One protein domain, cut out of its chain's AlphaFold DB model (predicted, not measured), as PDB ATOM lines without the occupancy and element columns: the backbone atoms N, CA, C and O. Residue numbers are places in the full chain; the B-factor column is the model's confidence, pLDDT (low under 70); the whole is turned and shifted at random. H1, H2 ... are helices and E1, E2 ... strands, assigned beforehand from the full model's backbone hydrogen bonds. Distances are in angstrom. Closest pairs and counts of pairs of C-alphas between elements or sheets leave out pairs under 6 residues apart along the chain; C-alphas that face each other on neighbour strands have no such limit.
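This is residues 2 to 80 of the 80 residues of an uncharacterized protein of Crocinitomicaceae bacterium (UniProt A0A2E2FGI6). A compact body with little regular structure: the small hairpin E1 and E2 is on one side, the longest helix, H2, on the opposite side, and long loops run between them. The short helix H1 lies at one end. The printed part has 79 residues, in the order H1, E1, E2, H2, of mixed class with 28 in named elements; the two strands are antiparallel. The radius of gyration of the C-alphas is 12.1 A, and the spans are 35 by 24 by 24 A.

E1 is residues 35 to 38, from C-alpha 35 at (-10.568, -89.374, 233.724), and E2 residues 50 to 52. H2, residues 66 to 78, is 18.7 A long and ends at (-27.539, -95.260, 219.836). H1 is residues 2 to 9.

In the hairpin, N 36 and O 51 are 2.9 A apart, within hydrogen-bond range. Residues 24 to 25 pair antiparallel with residues 37 to 38 of E1. E1 and H2 are apart. H1 and H2 only just touch, with 3 pairs of C-alphas within 8 A, H2 through residue 66 alone; the closest C-alphas, of Cys 2 and Val 66, are 6.6 A apart. They run opposite ways at a steep tilt of 55 degrees. In both helices every O i to N i+4 pair is within hydrogen-bond range.

The C-alphas farthest apart, of Lys 11 and Asn 47, are 35.3 A apart. The printed part has no cut. The three links are long. Residues 28 to 31 have pLDDT under 70.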
ATOM      1  N   CYS A   2     -21.161 -93.632 242.042       79.12
ATOM      2  CA  CYS A   2     -22.620 -93.690 241.837       79.12
ATOM      3  C   CYS A   2     -23.451 -93.976 243.102       79.12
ATOM      4  O   CYS A   2     -24.505 -93.380 243.274       79.12
ATOM      5  N   LYS A   3     -22.983 -94.830 244.027       89.94
ATOM      6  CA  LYS A   3     -23.706 -95.114 245.286       89.94
ATOM      7  C   LYS A   3     -23.845 -93.879 246.190       89.94
ATOM      8  O   LYS A   3     -24.905 -93.663 246.761       89.94
ATOM      9  N   VAL A   4     -22.787 -93.070 246.291       91.75
ATOM     10  CA  VAL A   4     -22.791 -91.832 247.090       91.75
ATOM     11  C   VAL A   4     -23.715 -90.799 246.453       91.75
ATOM     12  O   VAL A   4     -24.548 -90.232 247.150       91.75
ATOM     13  N   ARG A   5     -23.632 -90.615 245.127       93.88
ATOM     14  CA  ARG A   5     -24.539 -89.722 244.387       93.88
ATOM     15  C   ARG A   5     -26.002 -90.120 244.568       93.88
ATOM     16  O   ARG A   5     -26.775 -89.290 245.021       93.88
ATOM     17  N   LYS A   6     -26.352 -91.397 244.370       94.50
ATOM     18  CA  LYS A   6     -27.719 -91.903 244.598       94.50
ATOM     19  C   LYS A   6     -28.215 -91.617 246.024       94.50
ATOM     20  O   LYS A   6     -29.349 -91.193 246.208       94.50
ATOM     21  N   ALA A   7     -27.367 -91.780 247.042       95.69
ATOM     22  CA  ALA A   7     -27.739 -91.461 248.424       95.69
ATOM     23  C   ALA A   7     -27.929 -89.951 248.672       95.69
ATOM     24  O   ALA A   7     -28.781 -89.567 249.468       95.69
ATOM     25  N   LEU A   8     -27.170 -89.085 248.001       94.38
ATOM     26  CA  LEU A   8     -27.335 -87.631 248.092       94.38
ATOM     27  C   LEU A   8     -28.565 -87.144 247.315       94.38
ATOM     28  O   LEU A   8     -29.303 -86.301 247.819       94.38
ATOM     29  N   GLU A   9     -28.845 -87.742 246.158       94.38
ATOM     30  CA  GLU A   9     -30.036 -87.467 245.347       94.38
ATOM     31  C   GLU A   9     -31.324 -87.707 246.147       94.38
ATOM     32  O   GLU A   9     -32.225 -86.873 246.106       94.38
ATOM     33  N   THR A  10     -31.388 -88.762 246.977       95.25
ATOM     34  CA  THR A  10     -32.542 -88.995 247.884       95.25
ATOM     35  C   THR A  10     -32.759 -87.890 248.923       95.25
ATOM     36  O   THR A  10     -33.824 -87.815 249.531       95.25
ATOM     37  N   LYS A  11     -31.763 -87.023 249.124       96.38
ATOM     38  CA  LYS A  11     -31.816 -85.855 250.011       96.38
ATOM     39  C   LYS A  11     -31.971 -84.540 249.237       96.38
ATOM     40  O   LYS A  11     -31.849 -83.478 249.837       96.38
ATOM     41  N   GLY A  12     -32.183 -84.598 247.920       92.38
ATOM     42  CA  GLY A  12     -32.238 -83.420 247.050       92.38
ATOM     43  C   GLY A  12     -30.880 -82.744 246.826       92.38
ATOM     44  O   GLY A  12     -30.838 -81.592 246.404       92.38
ATOM     45  N   LEU A  13     -29.770 -83.432 247.117       93.38
ATOM     46  CA  LEU A  13     -28.416 -82.895 246.983       93.38
ATOM     47  C   LEU A  13     -27.752 -83.395 245.695       93.38
ATOM     48  O   LEU A  13     -27.855 -84.571 245.342       93.38
ATOM     49  N   LYS A  14     -27.008 -82.505 245.031       90.19
ATOM     50  CA  LYS A  14     -26.141 -82.814 243.884       90.19
ATOM     51  C   LYS A  14     -24.695 -82.448 244.220       90.19
ATOM     52  O   LYS A  14     -24.451 -81.546 245.014       90.19
ATOM     53  N   ILE A  15     -23.742 -83.163 243.624       92.44
ATOM     54  CA  ILE A  15     -22.310 -82.862 243.749       92.44
ATOM     55  C   ILE A  15     -21.904 -81.996 242.552       92.44
ATOM     56  O   ILE A  15     -22.129 -82.405 241.415       92.44
ATOM     57  N   CYS A  16     -21.292 -80.839 242.797       94.62
ATOM     58  CA  CYS A  16     -20.868 -79.893 241.759       94.62
ATOM     59  C   CYS A  16     -19.482 -80.237 241.200       94.62
ATOM     60  O   CYS A  16     -18.545 -79.458 241.316       94.62
ATOM     61  N   CYS A  17     -19.337 -81.433 240.635       94.88
ATOM     62  CA  CYS A  17     -18.111 -81.836 239.949       94.88
ATOM     63  C   CYS A  17     -18.435 -82.375 238.556       94.88
ATOM     64  O   CYS A  17     -19.531 -82.904 238.334       94.88
ATOM     65  N   LYS A  18     -17.472 -82.314 237.629       95.38
ATOM     66  CA  LYS A  18     -17.674 -82.726 236.227       95.38
ATOM     67  C   LYS A  18     -18.157 -84.170 236.076       95.38
ATOM     68  O   LYS A  18     -18.933 -84.480 235.178       95.38
ATOM     69  N   GLY A  19     -17.789 -85.057 237.001       93.69
ATOM     70  CA  GLY A  19     -18.284 -86.439 237.055       93.69
ATOM     71  C   GLY A  19     -19.787 -86.589 237.310       93.69
ATOM     72  O   GLY A  19     -20.330 -87.689 237.160       93.69
ATOM     73  N   SER A  20     -20.457 -85.514 237.721       95.12
ATOM     74  CA  SER A  20     -21.903 -85.467 237.944       95.12
ATOM     75  C   SER A  20     -22.677 -84.845 236.783       95.12
ATOM     76  O   SER A  20     -23.899 -84.736 236.877       95.12
ATOM     77  N   ARG A  21     -22.003 -84.460 235.692       96.44
ATOM     78  CA  ARG A  21     -22.668 -83.968 234.486       96.44
ATOM     79  C   ARG A  21     -23.392 -85.086 233.734       96.44
ATOM     80  O   ARG A  21     -22.906 -86.216 233.684       96.44
ATOM     81  N   LYS A  22     -24.496 -84.745 233.065       96.19
ATOM     82  CA  LYS A  22     -25.259 -85.670 232.200       96.19
ATOM     83  C   LYS A  22     -24.432 -86.269 231.063       96.19
ATOM     84  O   LYS A  22     -24.634 -87.415 230.691       96.19
ATOM     85  N   ASP A  23     -23.516 -85.481 230.515       96.38
ATOM     86  CA  ASP A  23     -22.759 -85.746 229.294       96.38
ATOM     87  C   ASP A  23     -21.349 -86.273 229.580       96.38
ATOM     88  O   ASP A  23     -20.530 -86.348 228.676       96.38
ATOM     89  N   VAL A  24     -21.049 -86.659 230.822       95.12
ATOM     90  CA  VAL A  24     -19.756 -87.246 231.192       95.12
ATOM     91  C   VAL A  24     -19.921 -88.721 231.509       95.12
ATOM     92  O   VAL A  24     -20.775 -89.086 232.314       95.12
ATOM     93  N   TYR A  25     -19.088 -89.581 230.917       92.44
ATOM     94  CA  TYR A  25     -19.166 -91.024 231.145       92.44
ATOM     95  C   TYR A  25     -17.787 -91.712 231.153       92.44
ATOM     96  O   TYR A  25     -16.899 -91.331 230.386       92.44
ATOM     97  N   PRO A  26     -17.565 -92.723 232.019       86.19
ATOM     98  CA  PRO A  26     -16.294 -93.446 232.084       86.19
ATOM     99  C   PRO A  26     -16.013 -94.287 230.828       86.19
ATOM    100  O   PRO A  26     -16.921 -94.765 230.150       86.19
ATOM    101  N   PHE A  27     -14.734 -94.547 230.564       73.00
ATOM    102  CA  PHE A  27     -14.272 -95.365 229.440       73.00
ATOM    103  C   PHE A  27     -14.718 -96.819 229.591       73.00
ATOM    104  O   PHE A  27     -14.233 -97.496 230.482       73.00
ATOM    105  N   GLY A  28     -15.583 -97.359 228.728       64.56
ATOM    106  CA  GLY A  28     -15.800 -98.816 228.648       64.56
ATOM    107  C   GLY A  28     -16.004 -99.525 230.004       64.56
ATOM    108  O   GLY A  28     -15.474-100.613 230.211       64.56
ATOM    109  N   ARG A  29     -16.729 -98.886 230.940       61.06
ATOM    110  CA  ARG A  29     -16.951 -99.302 232.349       61.06
ATOM    111  C   ARG A  29     -15.735 -99.246 233.294       61.06
ATOM    112  O   ARG A  29     -15.894 -99.551 234.475       61.06
ATOM    113  N   MET A  30     -14.562 -98.825 232.835       58.12
ATOM    114  CA  MET A  30     -13.346 -98.653 233.630       58.12
ATOM    115  C   MET A  30     -12.915 -97.182 233.675       58.12
ATOM    116  O   MET A  30     -12.818 -96.494 232.667       58.12
ATOM    117  N   LEU A  31     -12.628 -96.680 234.870       64.62
ATOM    118  CA  LEU A  31     -11.976 -95.383 235.034       64.62
ATOM    119  C   LEU A  31     -10.464 -95.567 234.883       64.62
ATOM    120  O   LEU A  31      -9.860 -96.337 235.632       64.62
ATOM    121  N   VAL A  32      -9.849 -94.859 233.933       75.25
ATOM    122  CA  VAL A  32      -8.387 -94.714 233.880       75.25
ATOM    123  C   VAL A  32      -8.028 -93.511 234.748       75.25
ATOM    124  O   VAL A  32      -8.186 -92.360 234.343       75.25
ATOM    125  N   GLY A  33      -7.618 -93.779 235.988       84.69
ATOM    126  CA  GLY A  33      -7.427 -92.735 236.996       84.69
ATOM    127  C   GLY A  33      -8.747 -92.037 237.337       84.69
ATOM    128  O   GLY A  33      -9.727 -92.694 237.683       84.69
ATOM    129  N   PHE A  34      -8.771 -90.708 237.227       89.25
ATOM    130  CA  PHE A  34      -9.961 -89.880 237.458       89.25
ATOM    131  C   PHE A  34     -10.531 -89.296 236.164       89.25
ATOM    132  O   PHE A  34     -11.249 -88.303 236.196       89.25
ATOM    133  N   ASN A  35     -10.211 -89.909 235.025       91.12
ATOM    134  CA  ASN A  35     -10.568 -89.374 233.724       91.12
ATOM    135  C   ASN A  35     -11.810 -90.046 233.130       91.12
ATOM    136  O   ASN A  35     -11.998 -91.261 233.240       91.12
ATOM    137  N   ALA A  36     -12.632 -89.249 232.456       93.44
ATOM    138  CA  ALA A  36     -13.827 -89.675 231.733       93.44
ATOM    139  C   ALA A  36     -13.956 -88.900 230.415       93.44
ATOM    140  O   ALA A  36     -13.254 -87.908 230.215       93.44
ATOM    141  N   TYR A  37     -14.848 -89.350 229.535       94.06
ATOM    142  CA  TYR A  37     -15.157 -88.638 228.300       94.06
ATOM    143  C   TYR A  37     -16.328 -87.685 228.482       94.06
ATOM    144  O   TYR A  37     -17.333 -88.050 229.092       94.06
ATOM    145  N   LEU A  38     -16.211 -86.509 227.873       95.62
ATOM    146  CA  LEU A  38     -17.337 -85.670 227.498       95.62
ATOM    147  C   LEU A  38     -17.971 -86.223 226.213       95.62
ATOM    148  O   LEU A  38     -17.298 -86.443 225.210       95.62
ATOM    149  N   LEU A  39     -19.274 -86.463 226.249       95.81
ATOM    150  CA  LEU A  39     -20.038 -87.082 225.178       95.81
ATOM    151  C   LEU A  39     -20.867 -86.035 224.434       95.81
ATOM    152  O   LEU A  39     -21.446 -85.132 225.035       95.81
ATOM    153  N   ARG A  40     -20.973 -86.197 223.114       96.44
ATOM    154  CA  ARG A  40     -21.871 -85.417 222.253       96.44
ATOM    155  C   ARG A  40     -22.587 -86.379 221.317       96.44
ATOM    156  O   ARG A  40     -21.952 -87.224 220.691       96.44
ATOM    157  N   LYS A  41     -23.918 -86.309 221.267       95.25
ATOM    158  CA  LYS A  41     -24.731 -87.183 220.402       95.25
ATOM    159  C   LYS A  41     -24.325 -87.015 218.936       95.25
ATOM    160  O   LYS A  41     -24.112 -85.890 218.496       95.25
ATOM    161  N   GLY A  42     -24.257 -88.117 218.194       95.62
ATOM    162  CA  GLY A  42     -23.811 -88.137 216.797       95.62
ATOM    163  C   GLY A  42     -22.292 -88.118 216.610       95.62
ATOM    164  O   GLY A  42     -21.825 -88.178 215.476       95.62
ATOM    165  N   GLU A  43     -21.510 -88.039 217.692       95.25
ATOM    166  CA  GLU A  43     -20.053 -87.931 217.640       95.25
ATOM    167  C   GLU A  43     -19.377 -89.013 218.489       95.25
ATOM    168  O   GLU A  43     -19.732 -89.259 219.648       95.25
ATOM    169  N   ARG A  44     -18.338 -89.642 217.928       93.00
ATOM    170  CA  ARG A  44     -17.457 -90.536 218.687       93.00
ATOM    171  C   ARG A  44     -16.555 -89.707 219.593       93.00
ATOM    172  O   ARG A  44     -15.868 -88.815 219.111       93.00
ATOM    173  N   ALA A  45     -16.513 -90.055 220.875       92.31
ATOM    174  CA  ALA A  45     -15.598 -89.435 221.826       92.31
ATOM    175  C   ALA A  45     -14.135 -89.692 221.431       92.31
ATOM    176  O   ALA A  45     -13.772 -90.794 221.004       92.31
ATOM    177  N   THR A  46     -13.296 -88.672 221.589       91.56
ATOM    178  CA  THR A  46     -11.872 -88.697 221.235       91.56
ATOM    179  C   THR A  46     -10.999 -88.340 222.433       91.56
ATOM    180  O   THR A  46     -11.483 -87.878 223.461       91.56
ATOM    181  N   ASN A  47      -9.677 -88.473 222.296       89.69
ATOM    182  CA  ASN A  47      -8.735 -88.071 223.347       89.69
ATOM    183  C   ASN A  47      -8.830 -86.579 223.728       89.69
ATOM    184  O   ASN A  47      -8.416 -86.215 224.825       89.69
ATOM    185  N   ASN A  48      -9.387 -85.728 222.858       93.38
ATOM    186  CA  ASN A  48      -9.619 -84.311 223.157       93.38
ATOM    187  C   ASN A  48     -10.825 -84.084 224.080       93.38
ATOM    188  O   ASN A  48     -10.982 -82.996 224.622       93.38
ATOM    189  N   ASP A  49     -11.666 -85.099 224.268       94.19
ATOM    190  CA  ASP A  49     -12.861 -85.038 225.108       94.19
ATOM    191  C   ASP A  49     -12.609 -85.591 226.519       94.19
ATOM    192  O   ASP A  49     -13.542 -85.772 227.298       94.19
ATOM    193  N   ILE A  50     -11.352 -85.892 226.854       93.06
ATOM    194  CA  ILE A  50     -10.970 -86.415 228.165       93.06
ATOM    195  C   ILE A  50     -10.941 -85.278 229.185       93.06
ATOM    196  O   ILE A  50     -10.277 -84.263 228.983       93.06
ATOM    197  N   LEU A  51     -11.606 -85.484 230.320       94.00
ATOM    198  CA  LEU A  51     -11.596 -84.562 231.455       94.00
ATOM    199  C   LEU A  51     -11.454 -85.296 232.785       94.00
ATOM    200  O   LEU A  51     -11.754 -86.489 232.876       94.00
ATOM    201  N   ASN A  52     -11.043 -84.569 233.823       93.56
ATOM    202  CA  ASN A  52     -10.998 -85.077 235.188       93.56
ATOM    203  C   ASN A  52     -12.363 -84.893 235.877       93.56
ATOM    204  O   ASN A  52     -12.902 -83.791 235.951       93.56
ATOM    205  N   ILE A  53     -12.925 -85.979 236.410       93.69
ATOM    206  CA  ILE A  53     -14.272 -86.005 236.996       93.69
ATOM    207  C   ILE A  53     -14.409 -85.232 238.315       93.69
ATOM    208  O   ILE A  53     -15.536 -84.982 238.752       93.69
ATOM    209  N   PHE A  54     -13.292 -84.917 238.973       93.62
ATOM    210  CA  PHE A  54     -13.268 -84.186 240.241       93.62
ATOM    211  C   PHE A  54     -13.046 -82.686 240.079       93.62
ATOM    212  O   PHE A  54     -13.102 -81.977 241.077       93.62
ATOM    213  N   GLU A  55     -12.810 -82.204 238.859       95.75
ATOM    214  CA  GLU A  55     -12.835 -80.766 238.606       95.75
ATOM    215  C   GLU A  55     -14.223 -80.195 238.902       95.75
ATOM    216  O   GLU A  55     -15.241 -80.882 238.733       95.75
ATOM    217  N   ASP A  56     -14.237 -78.938 239.339       95.62
ATOM    218  CA  ASP A  56     -15.461 -78.212 239.642       95.62
ATOM    219  C   ASP A  56     -16.332 -78.069 238.389       95.62
ATOM    220  O   ASP A  56     -15.844 -77.974 237.255       95.62
ATOM    221  N   GLU A  57     -17.644 -78.098 238.609       95.75
ATOM    222  CA  GLU A  57     -18.638 -77.802 237.587       95.75
ATOM    223  C   GLU A  57     -19.481 -76.610 238.030       95.75
ATOM    224  O   GLU A  57     -20.324 -76.730 238.924       95.75
ATOM    225  N   ASP A  58     -19.238 -75.473 237.383       92.25
ATOM    226  CA  ASP A  58     -19.905 -74.206 237.678       92.25
ATOM    227  C   ASP A  58     -21.261 -74.082 236.964       92.25
ATOM    228  O   ASP A  58     -22.141 -73.343 237.417       92.25
ATOM    229  N   ASP A  59     -21.473 -74.814 235.862       94.50
ATOM    230  CA  ASP A  59     -22.750 -74.831 235.157       94.50
ATOM    231  C   ASP A  59     -23.683 -75.896 235.743       94.50
ATOM    232  O   ASP A  59     -23.761 -77.046 235.294       94.50
ATOM    233  N   PHE A  60     -24.477 -75.475 236.728       91.62
ATOM    234  CA  PHE A  60     -25.490 -76.309 237.378       91.62
ATOM    235  C   PHE A  60     -26.507 -76.939 236.410       91.62
ATOM    236  O   PHE A  60     -27.116 -77.953 236.763       91.62
ATOM    237  N   SER A  61     -26.704 -76.384 235.205       94.12
ATOM    238  CA  SER A  61     -27.631 -76.939 234.204       94.12
ATOM    239  C   SER A  61     -27.137 -78.256 233.593       94.12
ATOM    240  O   SER A  61     -27.920 -79.032 233.034       94.12
ATOM    241  N   THR A  62     -25.839 -78.538 233.726       95.31
ATOM    242  CA  THR A  62     -25.215 -79.772 233.239       95.31
ATOM    243  C   THR A  62     -25.298 -80.907 234.259       95.31
ATOM    244  O   THR A  62     -25.252 -82.078 233.871       95.31
ATOM    245  N   LEU A  63     -25.473 -80.583 235.546       95.31
ATOM    246  CA  LEU A  63     -25.498 -81.539 236.650       95.31
ATOM    247  C   LEU A  63     -26.769 -82.386 236.657       95.31
ATOM    248  O   LEU A  63     -27.894 -81.883 236.758       95.31
ATOM    249  N   SER A  64     -26.586 -83.699 236.687       95.00
ATOM    250  CA  SER A  64     -27.670 -84.661 236.560       95.00
ATOM    251  C   SER A  64     -27.682 -85.686 237.688       95.00
ATOM    252  O   SER A  64     -26.700 -85.910 238.407       95.00
ATOM    253  N   THR A  65     -28.823 -86.345 237.822       95.19
ATOM    254  CA  THR A  65     -28.931 -87.600 238.556       95.19
ATOM    255  C   THR A  65     -28.110 -88.691 237.870       95.19
ATOM    256  O   THR A  65     -27.758 -88.584 236.686       95.19
ATOM    257  N   VAL A  66     -27.806 -89.765 238.601       94.44
ATOM    258  CA  VAL A  66     -27.163 -90.942 237.999       94.44
ATOM    259  C   VAL A  66     -28.036 -91.544 236.892       94.44
ATOM    260  O   VAL A  66     -27.499 -91.934 235.863       94.44
ATOM    261  N   ALA A  67     -29.361 -91.571 237.064       94.62
ATOM    262  CA  ALA A  67     -30.278 -92.119 236.061       94.62
ATOM    263  C   ALA A  67     -30.281 -91.298 234.757       94.62
ATOM    264  O   ALA A  67     -30.219 -91.859 233.671       94.62
ATOM    265  N   GLU A  68     -30.290 -89.966 234.849       95.69
ATOM    266  CA  GLU A  68     -30.206 -89.089 233.670       95.69
ATOM    267  C   GLU A  68     -28.875 -89.245 232.920       95.69
ATOM    268  O   GLU A  68     -28.857 -89.223 231.693       95.69
ATOM    269  N   GLN A  69     -27.768 -89.426 233.647       95.31
ATOM    270  CA  GLN A  69     -26.450 -89.675 233.055       95.31
ATOM    271  C   GLN A  69     -26.393 -91.046 232.355       95.31
ATOM    272  O   GLN A  69     -25.825 -91.161 231.271       95.31
ATOM    273  N   GLU A  70     -26.991 -92.080 232.959       94.44
ATOM    274  CA  GLU A  70     -27.130 -93.415 232.356       94.44
ATOM    275  C   GLU A  70     -27.964 -93.345 231.065       94.44
ATOM    276  O   GLU A  70     -27.501 -93.808 230.023       94.44
ATOM    277  N   ASN A  71     -29.118 -92.671 231.091       96.50
ATOM    278  CA  ASN A  71     -29.955 -92.481 229.902       96.50
ATOM    279  C   ASN A  71     -29.230 -91.701 228.797       96.50
ATOM    280  O   ASN A  71     -29.288 -92.086 227.632       96.50
ATOM    281  N   TYR A  72     -28.521 -90.620 229.138       96.62
ATOM    282  CA  TYR A  72     -27.777 -89.842 228.143       96.62
ATOM    283  C   TYR A  72     -26.708 -90.691 227.450       96.62
ATOM    284  O   TYR A  72     -26.526 -90.583 226.238       96.62
ATOM    285  N   TYR A  73     -26.013 -91.551 228.198       95.00
ATOM    286  CA  TYR A  73     -25.043 -92.481 227.626       95.00
ATOM    287  C   TYR A  73     -25.695 -93.465 226.648       95.00
ATOM    288  O   TYR A  73     -25.147 -93.697 225.571       95.00
ATOM    289  N   GLU A  74     -26.857 -94.025 226.989       95.25
ATOM    290  CA  GLU A  74     -27.595 -94.923 226.092       95.25
ATOM    291  C   GLU A  74     -28.022 -94.205 224.807       95.25
ATOM    292  O   GLU A  74     -27.793 -94.709 223.705       95.25
ATOM    293  N   GLU A  75     -28.566 -92.994 224.927       96.62
ATOM    294  CA  GLU A  75     -28.943 -92.163 223.781       96.62
ATOM    295  C   GLU A  75     -27.735 -91.786 222.915       96.62
ATOM    296  O   GLU A  75     -27.818 -91.810 221.687       96.62
ATOM    297  N   TRP A  76     -26.607 -91.445 223.544       95.94
ATOM    298  CA  TRP A  76     -25.348 -91.200 222.849       95.94
ATOM    299  C   TRP A  76     -24.906 -92.445 222.085       95.94
ATOM    300  O   TRP A  76     -24.656 -92.346 220.889       95.94
ATOM    301  N   PHE A  77     -24.886 -93.613 222.732       93.62
ATOM    302  CA  PHE A  77     -24.454 -94.869 222.123       93.62
ATOM    303  C   PHE A  77     -25.303 -95.255 220.906       93.62
ATOM    304  O   PHE A  77     -24.761 -95.706 219.902       93.62
ATOM    305  N   VAL A  78     -26.622 -95.039 220.969       96.19
ATOM    306  CA  VAL A  78     -27.539 -95.260 219.836       96.19
ATOM    307  C   VAL A  78     -27.310 -94.257 218.699       96.19
ATOM    308  O   VAL A  78     -27.582 -94.572 217.544       96.19
ATOM    309  N   SER A  79     -26.817 -93.056 219.006       95.56
ATOM    310  CA  SER A  79     -26.562 -92.005 218.013       95.56
ATOM    311  C   SER A  79     -25.226 -92.123 217.262       95.56
ATOM    312  O   SER A  79     -24.979 -91.291 216.391       95.56
ATOM    313  N   LEU A  80     -24.364 -93.082 217.626       89.00
ATOM    314  CA  LEU A  80     -22.997 -93.249 217.100       89.00
ATOM    315  C   LEU A  80     -22.893 -93.831 215.684       89.00
ATOM    316  O   LEU A  80     -23.768 -94.624 215.278       89.00
TER     317      LEU A  80